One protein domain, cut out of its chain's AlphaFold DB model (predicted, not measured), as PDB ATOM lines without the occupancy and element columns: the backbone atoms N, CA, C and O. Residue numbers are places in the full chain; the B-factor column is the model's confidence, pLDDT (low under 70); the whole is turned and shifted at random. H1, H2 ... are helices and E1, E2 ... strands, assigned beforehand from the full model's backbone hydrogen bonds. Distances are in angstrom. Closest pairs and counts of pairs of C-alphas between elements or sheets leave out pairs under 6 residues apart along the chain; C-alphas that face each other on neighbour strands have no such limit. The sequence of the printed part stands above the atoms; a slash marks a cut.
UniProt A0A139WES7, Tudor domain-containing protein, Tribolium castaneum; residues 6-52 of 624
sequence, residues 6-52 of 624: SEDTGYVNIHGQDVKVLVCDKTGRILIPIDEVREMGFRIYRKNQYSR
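What this domain is: This is residues 6 to 52 of the 624 residues of the protein "Tudor domain-containing protein" of Tribolium castaneum (UniProt A0A139WES7). A hairpin of E1 and E2, with short E3 beside E1, makes a small, strongly twisted sheet, with H1 over one face and short H2 on the other. The 47 printed residues hold E1, E2, H1, E3, H2 in that order; the sheet, E2 E1 E3, is antiparallel, the class mixed. The whole is compact, radius of gyration of the C-alphas 10.4 A, and flat, 29 by 24 by 13 A.

How they stand to each other: E1, residues 6 to 13, bends by 62 degrees at residue 10; in its hairpin with E2, residues 18 to 24, N 8 and O 21 are 2.9 A apart. H1, residues 34 to 40, has every O i to N i+4 pair within hydrogen-bond range; its height over the sheet is 9.8 A, and its closest C-alphas to E2 are Glu 36 and Val 19, 7.7 A apart. Between E1 and E3, residues 44 to 46, N 12 and O 45 are 2.8 A apart. H2, residues 47 to 50, is too short for such O to N pairs, but its one O i to N i+3 pair is within range; the closest C-alphas of H2 and E1 are Lys 47 and Tyr 11, 5.2 A.

Where its parts are: E1 begins at C-alpha 6 (466.776, 436.597, 489.724) and measures 19.3 A, E2 19.0 A, H1 10.1 A, E3 7.1 A; H2, 5.1 A, ends at C-alpha 50 (465.570, 420.257, 504.038).

The domain as a whole: The printed part has no cut and no long link; pLDDT is under 70 at residues 14 to 16, 36 to 43, 49 and 51 to 52.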
ATOM      1  N   SER A   6     466.154 436.245 488.452       81.81
ATOM      2  CA  SER A   6     466.776 436.597 489.724       81.81
ATOM      3  C   SER A   6     467.517 435.389 490.301       81.81
ATOM      4  O   SER A   6     467.103 434.245 490.109       81.81
ATOM      5  N   GLU A   7     468.650 435.636 490.958       80.56
ATOM      6  CA  GLU A   7     469.407 434.596 491.664       80.56
ATOM      7  C   GLU A   7     468.711 434.303 493.001       80.56
ATOM      8  O   GLU A   7     468.453 435.215 493.788       80.56
ATOM      9  N   ASP A   8     468.392 433.033 493.244       78.69
ATOM     10  CA  ASP A   8     467.827 432.532 494.495       78.69
ATOM     11  C   ASP A   8     468.803 431.513 495.102       78.69
ATOM     12  O   ASP A   8     469.249 430.569 494.448       78.69
ATOM     13  N   THR A   9     469.160 431.723 496.368       78.69
ATOM     14  CA  THR A   9     470.088 430.878 497.140       78.69
ATOM     15  C   THR A   9     469.360 430.039 498.196       78.69
ATOM     16  O   THR A   9     469.972 429.470 499.105       78.69
ATOM     17  N   GLY A  10     468.031 429.949 498.093       81.06
ATOM     18  CA  GLY A  10     467.149 429.225 499.002       81.06
ATOM     19  C   GLY A  10     467.117 427.704 498.820       81.06
ATOM     20  O   GLY A  10     466.254 427.063 499.427       81.06
ATOM     21  N   TYR A  11     468.010 427.115 498.017       81.31
ATOM     22  CA  TYR A  11     468.012 425.687 497.680       81.31
ATOM     23  C   TYR A  11     469.298 424.979 498.118       81.31
ATOM     24  O   TYR A  11     470.362 425.591 498.188       81.31
ATOM     25  N   VAL A  12     469.177 423.685 498.413       77.69
ATOM     26  CA  VAL A  12     470.278 422.766 498.736       77.69
ATOM     27  C   VAL A  12     470.132 421.447 497.978       77.69
ATOM     28  O   VAL A  12     469.023 421.071 497.592       77.69
ATOM     29  N   ASN A  13     471.231 420.727 497.767       75.62
ATOM     30  CA  ASN A  13     471.210 419.382 497.186       75.62
ATOM     31  C   ASN A  13     470.819 418.297 498.206       75.62
ATOM     32  O   ASN A  13     470.524 418.573 499.370       75.62
ATOM     33  N   ILE A  14     470.848 417.032 497.772       63.81
ATOM     34  CA  ILE A  14     470.598 415.859 498.624       63.81
ATOM     35  C   ILE A  14     471.525 415.769 499.849       63.81
ATOM     36  O   ILE A  14     471.145 415.139 500.832       63.81
ATOM     37  N   HIS A  15     472.694 416.412 499.818       66.25
ATOM     38  CA  HIS A  15     473.690 416.439 500.894       66.25
ATOM     39  C   HIS A  15     473.627 417.714 501.753       66.25
ATOM     40  O   HIS A  15     474.450 417.885 502.648       66.25
ATOM     41  N   GLY A  16     472.679 418.619 501.484       66.38
ATOM     42  CA  GLY A  16     472.489 419.847 502.259       66.38
ATOM     43  C   GLY A  16     473.422 420.989 501.863       66.38
ATOM     44  O   GLY A  16     473.485 421.986 502.575       66.38
ATOM     45  N   GLN A  17     474.135 420.863 500.742       75.75
ATOM     46  CA  GLN A  17     475.018 421.904 500.214       75.75
ATOM     47  C   GLN A  17     474.231 422.897 499.361       75.75
ATOM     48  O   GLN A  17     473.351 422.489 498.602       75.75
ATOM     49  N   ASP A  18     474.570 424.180 499.464       80.00
ATOM     50  CA  ASP A  18     473.902 425.277 498.762       80.00
ATOM     51  C   ASP A  18     473.961 425.130 497.239       80.00
ATOM     52  O   ASP A  18     475.018 424.869 496.673       80.00
ATOM     53  N   VAL A  19     472.819 425.356 496.586       77.19
ATOM     54  CA  VAL A  19     472.691 425.363 495.124       77.19
ATOM     55  C   VAL A  19     472.282 426.753 494.677       77.19
ATOM     56  O   VAL A  19     471.287 427.303 495.166       77.19
ATOM     57  N   LYS A  20     473.017 427.310 493.717       81.12
ATOM     58  CA  LYS A  20     472.644 428.579 493.097       81.12
ATOM     59  C   LYS A  20     471.652 428.322 491.982       81.12
ATOM     60  O   LYS A  20     471.955 427.626 491.014       81.12
ATOM     61  N   VAL A  21     470.465 428.909 492.091       81.31
ATOM     62  CA  VAL A  21     469.445 428.761 491.056       81.31
ATOM     63  C   VAL A  21     469.015 430.110 490.503       81.31
ATOM     64  O   VAL A  21     468.958 431.108 491.217       81.31
ATOM     65  N   LEU A  22     468.693 430.139 489.212       82.88
ATOM     66  CA  LEU A  22     468.089 431.300 488.568       82.88
ATOM     67  C   LEU A  22     466.587 431.072 488.447       82.88
ATOM     68  O   LEU A  22     466.148 430.100 487.829       82.88
ATOM     69  N   VAL A  23     465.789 431.971 489.009       80.50
ATOM     70  CA  VAL A  23     464.328 431.882 488.982       80.50
ATOM     71  C   VAL A  23     463.782 432.896 487.988       80.50
ATOM     72  O   VAL A  23     464.113 434.077 488.025       80.50
ATOM     73  N   CYS A  24     462.944 432.440 487.058       80.12
ATOM     74  CA  CYS A  24     462.255 433.328 486.129       80.12
ATOM     75  C   CYS A  24     461.158 434.105 486.866       80.12
ATOM     76  O   CYS A  24     460.136 433.516 487.226       80.12
ATOM     77  N   ASP A  25     461.304 435.428 486.985       78.12
ATOM     78  CA  ASP A  25     460.406 436.287 487.775       78.12
ATOM     79  C   ASP A  25     458.928 436.196 487.339       78.12
ATOM     80  O   ASP A  25     458.020 436.427 488.132       78.12
ATOM     81  N   LYS A  26     458.663 435.851 486.070       73.50
ATOM     82  CA  LYS A  26     457.298 435.731 485.521       73.50
ATOM     83  C   LYS A  26     456.676 434.345 485.650       73.50
ATOM     84  O   LYS A  26     455.457 434.240 485.685       73.50
ATOM     85  N   THR A  27     457.484 433.285 485.609       78.06
ATOM     86  CA  THR A  27     456.973 431.902 485.490       78.06
ATOM     87  C   THR A  27     457.296 431.031 486.697       78.06
ATOM     88  O   THR A  27     456.768 429.930 486.798       78.06
ATOM     89  N   GLY A  28     458.189 431.484 487.583       74.56
ATOM     90  CA  GLY A  28     458.704 430.688 488.695       74.56
ATOM     91  C   GLY A  28     459.574 429.505 488.262       74.56
ATOM     92  O   GLY A  28     459.959 428.700 489.105       74.56
ATOM     93  N   ARG A  29     459.889 429.369 486.964       78.31
ATOM     94  CA  ARG A  29     460.775 428.308 486.471       78.31
ATOM     95  C   ARG A  29     462.175 428.493 487.034       78.31
ATOM     96  O   ARG A  29     462.730 429.586 486.948       78.31
ATOM     97  N   ILE A  30     462.720 427.402 487.554       80.12
ATOM     98  CA  ILE A  30     464.050 427.330 488.145       80.12
ATOM     99  C   ILE A  30     465.011 426.778 487.092       80.12
ATOM    100  O   ILE A  30     464.740 425.738 486.490       80.12
ATOM    101  N   LEU A  31     466.118 427.476 486.868       79.44
ATOM    102  CA  LEU A  31     467.231 427.041 486.038       79.44
ATOM    103  C   LEU A  31     468.438 426.781 486.939       79.44
ATOM    104  O   LEU A  31     468.782 427.618 487.773       79.44
ATOM    105  N   ILE A  32     469.068 425.624 486.755       77.44
ATOM    106  CA  ILE A  32     470.245 425.190 487.512       77.44
ATOM    107  C   ILE A  32     471.381 424.972 486.506       77.44
ATOM    108  O   ILE A  32     471.129 424.355 485.462       77.44
ATOM    109  N   PRO A  33     472.605 425.460 486.772       74.50
ATOM    110  CA  PRO A  33     473.761 425.160 485.936       74.50
ATOM    111  C   PRO A  33     473.954 423.648 485.785       74.50
ATOM    112  O   PRO A  33     473.941 422.905 486.766       74.50
ATOM    113  N   ILE A  34     474.129 423.175 484.550       72.81
ATOM    114  CA  ILE A  34     474.182 421.734 484.262       72.81
ATOM    115  C   ILE A  34     475.382 421.037 484.920       72.81
ATOM    116  O   ILE A  34     475.298 419.853 485.241       72.81
ATOM    117  N   ASP A  35     476.466 421.775 485.152       72.94
ATOM    118  CA  ASP A  35     477.665 421.256 485.805       72.94
ATOM    119  C   ASP A  35     477.428 421.006 487.306       72.94
ATOM    120  O   ASP A  35     477.835 419.964 487.811       72.94
ATOM    121  N   GLU A  36     476.646 421.857 487.987       67.06
ATOM    122  CA  GLU A  36     476.236 421.624 489.385       67.06
ATOM    123  C   GLU A  36     475.307 420.400 489.502       67.06
ATOM    124  O   GLU A  36     475.439 419.582 490.411       67.06
ATOM    125  N   VAL A  37     474.406 420.197 488.532       65.75
ATOM    126  CA  VAL A  37     473.505 419.025 488.510       65.75
ATOM    127  C   VAL A  37     474.276 417.709 488.338       65.75
ATOM    128  O   VAL A  37     473.872 416.684 488.896       65.75
ATOM    129  N   ARG A  38     475.381 417.716 487.579       68.00
ATOM    130  CA  ARG A  38     476.211 416.522 487.347       68.00
ATOM    131  C   ARG A  38     476.939 416.052 488.604       68.00
ATOM    132  O   ARG A  38     477.061 414.845 488.786       68.00
ATOM    133  N   GLU A  39     477.387 416.969 489.456       60.81
ATOM    134  CA  GLU A  39     478.061 416.624 490.716       60.81
ATOM    135  C   GLU A  39     477.078 416.255 491.836       60.81
ATOM    136  O   GLU A  39     477.375 415.389 492.656       60.81
ATOM    137  N   MET A  40     475.897 416.881 491.873       62.06
ATOM    138  CA  MET A  40     474.990 416.816 493.028       62.06
ATOM    139  C   MET A  40     473.823 415.823 492.882       62.06
ATOM    140  O   MET A  40     473.153 415.503 493.868       62.06
ATOM    141  N   GLY A  41     473.547 415.352 491.661       57.41
ATOM    142  CA  GLY A  41     472.360 414.558 491.333       57.41
ATOM    143  C   GLY A  41     471.096 415.410 491.118       57.41
ATOM    144  O   GLY A  41     470.993 416.555 491.547       57.41
ATOM    145  N   PHE A  42     470.090 414.851 490.438       60.88
ATOM    146  CA  PHE A  42     468.927 415.594 489.911       60.88
ATOM    147  C   PHE A  42     467.917 416.123 490.956       60.88
ATOM    148  O   PHE A  42     466.850 416.603 490.575       60.88
ATOM    149  N   ARG A  43     468.189 416.013 492.264       68.25
ATOM    150  CA  ARG A  43     467.251 416.416 493.329       68.25
ATOM    151  C   ARG A  43     467.796 417.598 494.130       68.25
ATOM    152  O   ARG A  43     468.837 417.487 494.769       68.25
ATOM    153  N   ILE A  44     467.029 418.686 494.150       75.31
ATOM    154  CA  ILE A  44     467.258 419.856 495.004       75.31
ATOM    155  C   ILE A  44     466.042 420.104 495.901       75.31
ATOM    156  O   ILE A  44     464.907 419.799 495.531       75.31
ATOM    157  N   TYR A  45     466.278 420.675 497.074       76.19
ATOM    158  CA  TYR A  45     465.268 420.948 498.093       76.19
ATOM    159  C   TYR A  45     465.350 422.404 498.533       76.19
ATOM    160  O   TYR A  45     466.422 423.001 498.503       76.19
ATOM    161  N   ARG A  46     464.240 422.991 498.993       79.50
ATOM    162  CA  ARG A  46     464.320 424.293 499.669       79.50
ATOM    163  C   ARG A  46     464.968 424.137 501.040       79.50
ATOM    164  O   ARG A  46     464.588 423.247 501.799       79.50
ATOM    165  N   LYS A  47     465.871 425.053 501.397       79.69
ATOM    166  CA  LYS A  47     466.584 425.083 502.690       79.69
ATOM    167  C   LYS A  47     465.653 424.934 503.892       79.69
ATOM    168  O   LYS A  47     465.922 424.152 504.795       79.69
ATOM    169  N   ASN A  48     464.516 425.628 503.874       75.06
ATOM    170  CA  ASN A  48     463.527 425.595 504.957       75.06
ATOM    171  C   ASN A  48     462.739 424.273 505.066       75.06
ATOM    172  O   ASN A  48     462.055 424.052 506.063       75.06
ATOM    173  N   GLN A  49     462.803 423.415 504.050       65.56
ATOM    174  CA  GLN A  49     462.184 422.089 504.033       65.56
ATOM    175  C   GLN A  49     463.218 420.973 504.220       65.56
ATOM    176  O   GLN A  49     462.845 419.873 504.615       65.56
ATOM    177  N   TYR A  50     464.503 421.253 503.984       70.19
ATOM    178  CA  TYR A  50     465.570 420.257 504.038       70.19
ATOM    179  C   TYR A  50     465.780 419.675 505.441       70.19
ATOM    180  O   TYR A  50     465.934 418.468 505.595       70.19
ATOM    181  N   SER A  51     465.661 420.494 506.486       60.47
ATOM    182  CA  SER A  51     465.724 420.029 507.877       60.47
ATOM    183  C   SER A  51     464.615 419.037 508.252       60.47
ATOM    184  O   SER A  51     464.793 418.271 509.190       60.47
ATOM    185  N   ARG A  52     463.495 418.994 507.513       56.50
ATOM    186  CA  ARG A  52     462.438 417.978 507.689       56.50
ATOM    187  C   ARG A  52     462.732 416.662 506.960       56.50
ATOM    188  O   ARG A  52     462.019 415.690 507.175       56.50
TER     189      ARG A  52